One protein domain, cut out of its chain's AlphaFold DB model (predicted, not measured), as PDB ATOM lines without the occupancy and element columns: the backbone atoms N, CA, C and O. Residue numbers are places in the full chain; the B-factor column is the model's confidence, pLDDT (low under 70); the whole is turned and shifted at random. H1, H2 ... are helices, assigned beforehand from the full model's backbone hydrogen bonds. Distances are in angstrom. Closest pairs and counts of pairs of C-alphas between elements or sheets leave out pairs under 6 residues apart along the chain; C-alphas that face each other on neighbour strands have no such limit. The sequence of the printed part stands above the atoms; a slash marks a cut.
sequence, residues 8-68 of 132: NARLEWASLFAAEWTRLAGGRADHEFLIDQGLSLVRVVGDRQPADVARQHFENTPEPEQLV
ATOM      1  N   ASN A   8      27.920 -15.353  32.500       83.31
ATOM      2  CA  ASN A   8      27.923 -13.943  32.106       83.31
ATOM      3  C   ASN A   8      26.674 -13.547  31.305       83.31
ATOM      4  O   ASN A   8      26.096 -12.505  31.582       83.31
ATOM      5  N   ALA A   9      26.205 -14.404  30.394       89.25
ATOM      6  CA  ALA A   9      25.000 -14.150  29.601       89.25
ATOM      7  C   ALA A   9      23.727 -14.151  30.464       89.25
ATOM      8  O   ALA A   9      22.795 -13.396  30.208       89.25
ATOM      9  N   ARG A  10      23.685 -14.966  31.529       90.94
ATOM     10  CA  ARG A  10      22.559 -14.955  32.480       90.94
ATOM     11  C   ARG A  10      22.523 -13.695  33.327       90.94
ATOM     12  O   ARG A  10      21.442 -13.176  33.577       90.94
ATOM     13  N   LEU A  11      23.690 -13.241  33.780       93.19
ATOM     14  CA  LEU A  11      23.789 -12.002  34.539       93.19
ATOM     15  C   LEU A  11      23.394 -10.809  33.667       93.19
ATOM     16  O   LEU A  11      22.587 -10.000  34.096       93.19
ATOM     17  N   GLU A  12      23.878 -10.757  32.426       95.75
ATOM     18  CA  GLU A  12      23.491  -9.731  31.452       95.75
ATOM     19  C   GLU A  12      21.976  -9.719  31.205       95.75
ATOM     20  O   GLU A  12      21.342  -8.667  31.293       95.75
ATOM     21  N   TRP A  13      21.373 -10.891  30.982       97.06
ATOM     22  CA  TRP A  13      19.922 -11.016  30.825       97.06
ATOM     23  C   TRP A  13      19.173 -10.488  32.058       97.06
ATOM     24  O   TRP A  13      18.237  -9.699  31.922       97.06
ATOM     25  N   ALA A  14      19.602 -10.877  33.265       96.12
ATOM     26  CA  ALA A  14      18.987 -10.446  34.520       96.12
ATOM     27  C   ALA A  14      19.126  -8.933  34.753       96.12
ATOM     28  O   ALA A  14      18.162  -8.290  35.164       96.12
ATOM     29  N   SER A  15      20.283  -8.347  34.432       95.88
ATOM     30  CA  SER A  15      20.503  -6.901  34.509       95.88
ATOM     31  C   SER A  15      19.592  -6.129  33.551       95.88
ATOM     32  O   SER A  15      19.022  -5.111  33.939       95.88
ATOM     33  N   LEU A  16      19.398  -6.619  32.322       97.75
ATOM     34  CA  LEU A  16      18.490  -5.997  31.350       97.75
ATOM     35  C   LEU A  16      17.020  -6.106  31.780       97.75
ATOM     36  O   LEU A  16      16.269  -5.141  31.640       97.75
ATOM     37  N   PHE A  17      16.622  -7.251  32.341       97.50
ATOM     38  CA  PHE A  17      15.307  -7.429  32.959       97.50
ATOM     39  C   PHE A  17      15.086  -6.418  34.096       97.50
ATOM     40  O   PHE A  17      14.098  -5.682  34.081       97.50
ATOM     41  N   ALA A  18      16.026  -6.333  35.043       95.31
ATOM     42  CA  ALA A  18      15.925  -5.447  36.199       95.31
ATOM     43  C   ALA A  18      15.891  -3.967  35.794       95.31
ATOM     44  O   ALA A  18      15.110  -3.191  36.348       95.31
ATOM     45  N   ALA A  19      16.690  -3.572  34.798       95.88
ATOM     46  CA  ALA A  19      16.717  -2.208  34.280       95.88
ATOM     47  C   ALA A  19      15.378  -1.802  33.643       95.88
ATOM     48  O   ALA A  19      14.852  -0.734  33.961       95.88
ATOM     49  N   GLU A  20      14.795  -2.653  32.792       96.75
ATOM     50  CA  GLU A  20      13.491  -2.367  32.183       96.75
ATOM     51  C   GLU A  20      12.381  -2.321  33.237       96.75
ATOM     52  O   GLU A  20      11.553  -1.413  33.219       96.75
ATOM     53  N   TRP A  21      12.388  -3.247  34.199       95.31
ATOM     54  CA  TRP A  21      11.406  -3.254  35.282       95.31
ATOM     55  C   TRP A  21      11.497  -1.977  36.130       95.31
ATOM     56  O   TRP A  21      10.498  -1.294  36.346       95.31
ATOM     57  N   THR A  22      12.713  -1.587  36.529       92.00
ATOM     58  CA  THR A  22      12.972  -0.347  37.284       92.00
ATOM     59  C   THR A  22      12.497   0.885  36.506       92.00
ATOM     60  O   THR A  22      11.909   1.803  37.081       92.00
ATOM     61  N   ARG A  23      12.692   0.903  35.180       94.88
ATOM     62  CA  ARG A  23      12.198   1.973  34.304       94.88
ATOM     63  C   ARG A  23      10.669   2.034  34.290       94.88
ATOM     64  O   ARG A  23      10.119   3.129  34.391       94.88
ATOM     65  N   LEU A  24       9.985   0.891  34.181       94.00
ATOM     66  CA  LEU A  24       8.516   0.807  34.232       94.00
ATOM     67  C   LEU A  24       7.964   1.293  35.581       94.00
ATOM     68  O   LEU A  24       6.952   1.989  35.613       94.00
ATOM     69  N   ALA A  25       8.676   1.019  36.673       91.06
ATOM     70  CA  ALA A  25       8.350   1.497  38.017       91.06
ATOM     71  C   ALA A  25       8.634   2.996  38.252       91.06
ATOM     72  O   ALA A  25       8.355   3.521  39.335       91.06
ATOM     73  N   GLY A  26       9.220   3.699  37.277       89.69
ATOM     74  CA  GLY A  26       9.671   5.081  37.454       89.69
ATOM     75  C   GLY A  26      10.781   5.214  38.503       89.69
ATOM     76  O   GLY A  26      10.824   6.208  39.218       89.69
ATOM     77  N   GLY A  27      11.639   4.197  38.637       84.88
ATOM     78  CA  GLY A  27      12.721   4.146  39.626       84.88
ATOM     79  C   GLY A  27      12.307   3.651  41.013       84.88
ATOM     80  O   GLY A  27      13.162   3.509  41.880       84.88
ATOM     81  N   ARG A  28      11.020   3.362  41.238       84.44
ATOM     82  CA  ARG A  28      10.489   2.896  42.527       84.44
ATOM     83  C   ARG A  28      10.517   1.373  42.597       84.44
ATOM     84  O   ARG A  28       9.474   0.735  42.550       84.44
ATOM     85  N   ALA A  29      11.720   0.809  42.610       86.50
ATOM     86  CA  ALA A  29      11.949  -0.627  42.727       86.50
ATOM     87  C   ALA A  29      13.330  -0.920  43.314       86.50
ATOM     88  O   ALA A  29      14.286  -0.212  42.992       86.50
ATOM     89  N   ASP A  30      13.466  -1.993  44.092       85.94
ATOM     90  CA  ASP A  30      14.778  -2.521  44.462       85.94
ATOM     91  C   ASP A  30      15.425  -3.231  43.260       85.94
ATOM     92  O   ASP A  30      14.993  -4.296  42.806       85.94
ATOM     93  N   HIS A  31      16.468  -2.604  42.717       85.69
ATOM     94  CA  HIS A  31      17.179  -3.103  41.548       85.69
ATOM     95  C   HIS A  31      17.938  -4.407  41.826       85.69
ATOM     96  O   HIS A  31      17.994  -5.275  40.956       85.69
ATOM     97  N   GLU A  32      18.511  -4.567  43.020       84.31
ATOM     98  CA  GLU A  32      19.266  -5.770  43.381       84.31
ATOM     99  C   GLU A  32      18.323  -6.965  43.534       84.31
ATOM    100  O   GLU A  32      18.573  -8.035  42.972       84.31
ATOM    101  N   PHE A  33      17.175  -6.751  44.178       85.50
ATOM    102  CA  PHE A  33      16.116  -7.752  44.262       85.50
ATOM    103  C   PHE A  33      15.631  -8.199  42.875       85.50
ATOM    104  O   PHE A  33      15.441  -9.394  42.619       85.50
ATOM    105  N   LEU A  34      15.474  -7.259  41.939       91.31
ATOM    106  CA  LEU A  34      15.077  -7.567  40.564       91.31
ATOM    107  C   LEU A  34      16.158  -8.320  39.779       91.31
ATOM    108  O   LEU A  34      15.814  -9.144  38.929       91.31
ATOM    109  N   ILE A  35      17.448  -8.096  40.058       92.00
ATOM    110  CA  ILE A  35      18.535  -8.903  39.481       92.00
ATOM    111  C   ILE A  35      18.415 -10.356  39.952       92.00
ATOM    112  O   ILE A  35      18.472 -11.272  39.126       92.00
ATOM    113  N   ASP A  36      18.190 -10.587  41.246       88.94
ATOM    114  CA  ASP A  36      18.031 -11.937  41.799       88.94
ATOM    115  C   ASP A  36      16.799 -12.659  41.230       88.94
ATOM    116  O   ASP A  36      16.863 -13.843  40.860       88.94
ATOM    117  N   GLN A  37      15.685 -11.939  41.063       89.69
ATOM    118  CA  GLN A  37      14.522 -12.463  40.346       89.69
ATOM    119  C   GLN A  37      14.850 -12.781  38.882       89.69
ATOM    120  O   GLN A  37      14.522 -13.868  38.398       89.69
ATOM    121  N   GLY A  38      15.554 -11.886  38.185       93.69
ATOM    122  CA  GLY A  38      15.991 -12.090  36.805       93.69
ATOM    123  C   GLY A  38      16.855 -13.347  36.637       93.69
ATOM    124  O   GLY A  38      16.642 -14.126  35.706       93.69
ATOM    125  N   LEU A  39      17.766 -13.617  37.579       92.94
ATOM    126  CA  LEU A  39      18.605 -14.826  37.602       92.94
ATOM    127  C   LEU A  39      17.807 -16.123  37.814       92.94
ATOM    128  O   LEU A  39      18.267 -17.211  37.431       92.94
ATOM    129  N   SER A  40      16.622 -16.027  38.413       91.06
ATOM    130  CA  SER A  40      15.685 -17.143  38.548       91.06
ATOM    131  C   SER A  40      14.863 -17.324  37.269       91.06
ATOM    132  O   SER A  40      14.785 -18.435  36.740       91.06
ATOM    133  N   LEU A  41      14.331 -16.229  36.717       93.50
ATOM    134  CA  LEU A  41      13.496 -16.222  35.511       93.50
ATOM    135  C   LEU A  41      14.250 -16.679  34.258       93.50
ATOM    136  O   LEU A  41      13.721 -17.486  33.493       93.50
ATOM    137  N   VAL A  42      15.506 -16.258  34.071       94.88
ATOM    138  CA  VAL A  42      16.321 -16.620  32.893       94.88
ATOM    139  C   VAL A  42      16.476 -18.136  32.708       94.88
ATOM    140  O   VAL A  42      16.731 -18.614  31.607       94.88
ATOM    141  N   ARG A  43      16.290 -18.930  33.770       90.31
ATOM    142  CA  ARG A  43      16.339 -20.400  33.702       90.31
ATOM    143  C   ARG A  43      15.128 -21.012  32.996       90.31
ATOM    144  O   ARG A  43      15.221 -22.144  32.535       90.31
ATOM    145  N   VAL A  44      14.011 -20.287  32.955       93.75
ATOM    146  CA  VAL A  44      12.724 -20.740  32.408       93.75
ATOM    147  C   VAL A  44      12.395 -20.020  31.102       93.75
ATOM    148  O   VAL A  44      11.879 -20.644  30.185       93.75
ATOM    149  N   VAL A  45      12.702 -18.721  31.021       95.06
ATOM    150  CA  VAL A  45      12.306 -17.836  29.910       95.06
ATOM    151  C   VAL A  45      13.489 -17.111  29.261       95.06
ATOM    152  O   VAL A  45      13.315 -16.061  28.646       95.06
ATOM    153  N   GLY A  46      14.712 -17.625  29.424       92.25
ATOM    154  CA  GLY A  46      15.937 -16.976  28.934       92.25
ATOM    155  C   GLY A  46      16.072 -16.899  27.410       92.25
ATOM    156  O   GLY A  46      16.947 -16.197  26.913       92.25
ATOM    157  N   ASP A  47      15.215 -17.596  26.666       94.12
ATOM    158  CA  ASP A  47      15.067 -17.491  25.212       94.12
ATOM    159  C   ASP A  47      14.268 -16.249  24.779       94.12
ATOM    160  O   ASP A  47      14.350 -15.820  23.626       94.12
ATOM    161  N   ARG A  48      13.509 -15.642  25.699       96.62
ATOM    162  CA  ARG A  48      12.730 -14.425  25.457       96.62
ATOM    163  C   ARG A  48      13.565 -13.172  25.707       96.62
ATOM    164  O   ARG A  48      14.502 -13.166  26.507       96.62
ATOM    165  N   GLN A  49      13.172 -12.074  25.061       97.19
ATOM    166  CA  GLN A  49      13.766 -10.761  25.307       97.19
ATOM    167  C   GLN A  49      13.521 -10.330  26.767       97.19
ATOM    168  O   GLN A  49      12.361 -10.320  27.196       97.19
ATOM    169  N   PRO A  50      14.567  -9.931  27.525       97.25
ATOM    170  CA  PRO A  50      14.431  -9.537  28.929       97.25
ATOM    171  C   PRO A  50      13.385  -8.442  29.144       97.25
ATOM    172  O   PRO A  50      12.628  -8.493  30.109       97.25
ATOM    173  N   ALA A  51      13.299  -7.481  28.218       96.81
ATOM    174  CA  ALA A  51      12.366  -6.363  28.311       96.81
ATOM    175  C   ALA A  51      10.891  -6.793  28.202       96.81
ATOM    176  O   ALA A  51      10.030  -6.266  28.906       96.81
ATOM    177  N   ASP A  52      10.589  -7.778  27.354       97.69
ATOM    178  CA  ASP A  52       9.223  -8.292  27.214       97.69
ATOM    179  C   ASP A  52       8.813  -9.119  28.433       97.69
ATOM    180  O   ASP A  52       7.666  -9.047  28.875       97.69
ATOM    181  N   VAL A  53       9.757  -9.869  29.012       97.50
ATOM    182  CA  VAL A  53       9.531 -10.562  30.284       97.50
ATOM    183  C   VAL A  53       9.348  -9.558  31.420       97.50
ATOM    184  O   VAL A  53       8.430  -9.733  32.212       97.50
ATOM    185  N   ALA A  54      10.148  -8.490  31.483       96.19
ATOM    186  CA  ALA A  54      10.016  -7.438  32.491       96.19
ATOM    187  C   ALA A  54       8.641  -6.762  32.437       96.19
ATOM    188  O   ALA A  54       8.009  -6.602  33.477       96.19
ATOM    189  N   ARG A  55       8.140  -6.441  31.236       95.94
ATOM    190  CA  ARG A  55       6.805  -5.853  31.045       95.94
ATOM    191  C   ARG A  55       5.691  -6.786  31.508       95.94
ATOM    192  O   ARG A  55       4.862  -6.385  32.316       95.94
ATOM    193  N   GLN A  56       5.723  -8.040  31.061       94.81
ATOM    194  CA  GLN A  56       4.752  -9.041  31.498       94.81
ATOM    195  C   GLN A  56       4.827  -9.267  33.015       94.81
ATOM    196  O   GLN A  56       3.803  -9.417  33.671       94.81
ATOM    197  N   HIS A  57       6.030  -9.311  33.585       93.62
ATOM    198  CA  HIS A  57       6.220  -9.475  35.021       93.62
ATOM    199  C   HIS A  57       5.625  -8.291  35.788       93.62
ATOM    200  O   HIS A  57       4.844  -8.495  36.711       93.62
ATOM    201  N   PHE A  58       5.933  -7.063  35.366       92.00
ATOM    202  CA  PHE A  58       5.419  -5.823  35.947       92.00
ATOM    203  C   PHE A  58       3.886  -5.775  35.971       92.00
ATOM    204  O   PHE A  58       3.309  -5.473  37.007       92.00
ATOM    205  N   GLU A  59       3.220  -6.157  34.878       91.38
ATOM    206  CA  GLU A  59       1.749  -6.212  34.797       91.38
ATOM    207  C   GLU A  59       1.109  -7.195  35.792       91.38
ATOM    208  O   GLU A  59      -0.052  -7.032  36.158       91.38
ATOM    209  N   ASN A  60       1.859  -8.211  36.233       88.62
ATOM    210  CA  ASN A  60       1.383  -9.270  37.124       88.62
ATOM    211  C   ASN A  60       1.919  -9.152  38.565       88.62
ATOM    212  O   ASN A  60       1.677 -10.046  39.376       88.62
ATOM    213  N   THR A  61       2.670  -8.094  38.886       79.38
ATOM    214  CA  THR A  61       3.313  -7.902  40.197       79.38
ATOM    215  C   THR A  61       2.531  -6.875  41.032       79.38
ATOM    216  O   THR A  61       1.920  -5.977  40.453       79.38
ATOM    217  N   PRO A  62       2.519  -6.982  42.379       67.25
ATOM    218  CA  PRO A  62       2.030  -5.922  43.268       67.25
ATOM    219  C   PRO A  62       2.661  -4.544  42.996       67.25
ATOM    220  O   PRO A  62       3.640  -4.427  42.256       67.25
ATOM    221  N   GLU A  63       2.086  -3.495  43.599       77.25
ATOM    222  CA  GLU A  63       2.501  -2.106  43.376       77.25
ATOM    223  C   GLU A  63       4.023  -1.928  43.520       77.25
ATOM    224  O   GLU A  63       4.592  -2.383  44.515       77.25
ATOM    225  N   PRO A  64       4.702  -1.240  42.581       71.38
ATOM    226  CA  PRO A  64       6.164  -1.177  42.569       71.38
ATOM    227  C   PRO A  64       6.796  -0.614  43.838       71.38
ATOM    228  O   PRO A  64       7.876  -1.034  44.240       71.38
ATOM    229  N   GLU A  65       6.081   0.287  44.506       67.75
ATOM    230  CA  GLU A  65       6.486   0.903  45.769       67.75
ATOM    231  C   GLU A  65       6.716  -0.137  46.875       67.75
ATOM    232  O   GLU A  65       7.586   0.049  47.717       67.75
ATOM    233  N   GLN A  66       6.015  -1.275  46.825       69.56
ATOM    234  CA  GLN A  66       6.181  -2.382  47.773       69.56
ATOM    235  C   GLN A  66       7.465  -3.189  47.536       69.56
ATOM    236  O   GLN A  66       7.862  -3.975  48.393       69.56
ATOM    237  N   LEU A  67       8.110  -3.019  46.378       73.31
ATOM    238  CA  LEU A  67       9.401  -3.631  46.069       73.31
ATOM    239  C   LEU A  67      10.577  -2.723  46.413       73.31
ATOM    240  O   LEU A  67      11.713  -3.141  46.222       73.31
ATOM    241  N   VAL A  68      10.346  -1.489  46.862       79.00
ATOM    242  CA  VAL A  68      11.424  -0.633  47.361       79.00
ATOM    243  C   VAL A  68      11.758  -1.065  48.781       79.00
ATOM    244  O   VAL A  68      10.904  -1.070  49.666       79.00
TER     245      VAL A  68
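What this domain is: This is residues 8 to 68 of the 132 residues of an uncharacterized protein of Variovorax paradoxus (UniProt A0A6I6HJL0). The long helix H1 is crossed near its middle by H2, the two making an X, and H3 starts beside the middle of H1 and runs off at an angle to it, so that the centres of these three helices make a triangle. A single turn, H4, sits at one end of the domain's longest axis, apart from the three helices. The printed part has 61 residues with four named helices, H1, H2, H3 and H4 in that order along the chain, and no named strand; the class is all helix. The whole is compact, with a radius of gyration of the C-alphas of 10.3 A, and the C-alphas span 28 by 19 by 15 A.

How they stand to each other: The longest helix is H1, residues 8 to 24. It touches H2, residues 31 to 45, and the closest C-alphas of the two, those of Ala 14 and Gly 38, are 4.1 A apart. H1 and H2 run opposite ways at a steep tilt of 60 degrees. H1 also touches H3, residues 50 to 59, where the closest C-alphas, those of Phe 17 and Pro 50, are 4.6 A apart. H1 and H3 run the same way at a steep tilt of 41 degrees. H2 and H3 are close but not clearly touching, their closest C-alphas, those of Val 45 and Val 53, being 7.8 A apart. Their lines are only just about perpendicular, at 73 degrees. H4, residues 64 to 67, is apart from H1, and only just apart from H2 and from H3, with closest C-alphas 8.1 A away in each case. In H1 and H3 every O i to N i+4 pair is within hydrogen-bond range, in H2 9 of 11 are, and H4 is too short for such a pair.

Where its parts are: H1 begins at C-alpha 8, at (27.923, -13.943, 32.106), and ends at C-alpha 24, at (8.516, 0.807, 34.232), 24.5 A from first to last C-alpha. H2, His 31 to Val 45, measures 19.4 A, and H3, Pro 50 to Glu 59, measures 14.4 A. H4, Pro 64 to Leu 67, measures 5.4 A and ends at C-alpha 67, at (9.401, -3.631, 46.069).

The domain as a whole: The two C-alphas farthest apart, those of Asn 8 and Glu 63, are 30.2 A from each other. The printed part runs from residue 8 to residue 68 and has no cut. The link from H1 to H2 is short, and the links from H2 to H3 and from H3 to H4 are tight. The mean pLDDT of the printed part is 90.0; residue 62 and residues 65 to 66 are under 70, and H4 has a mean of 70.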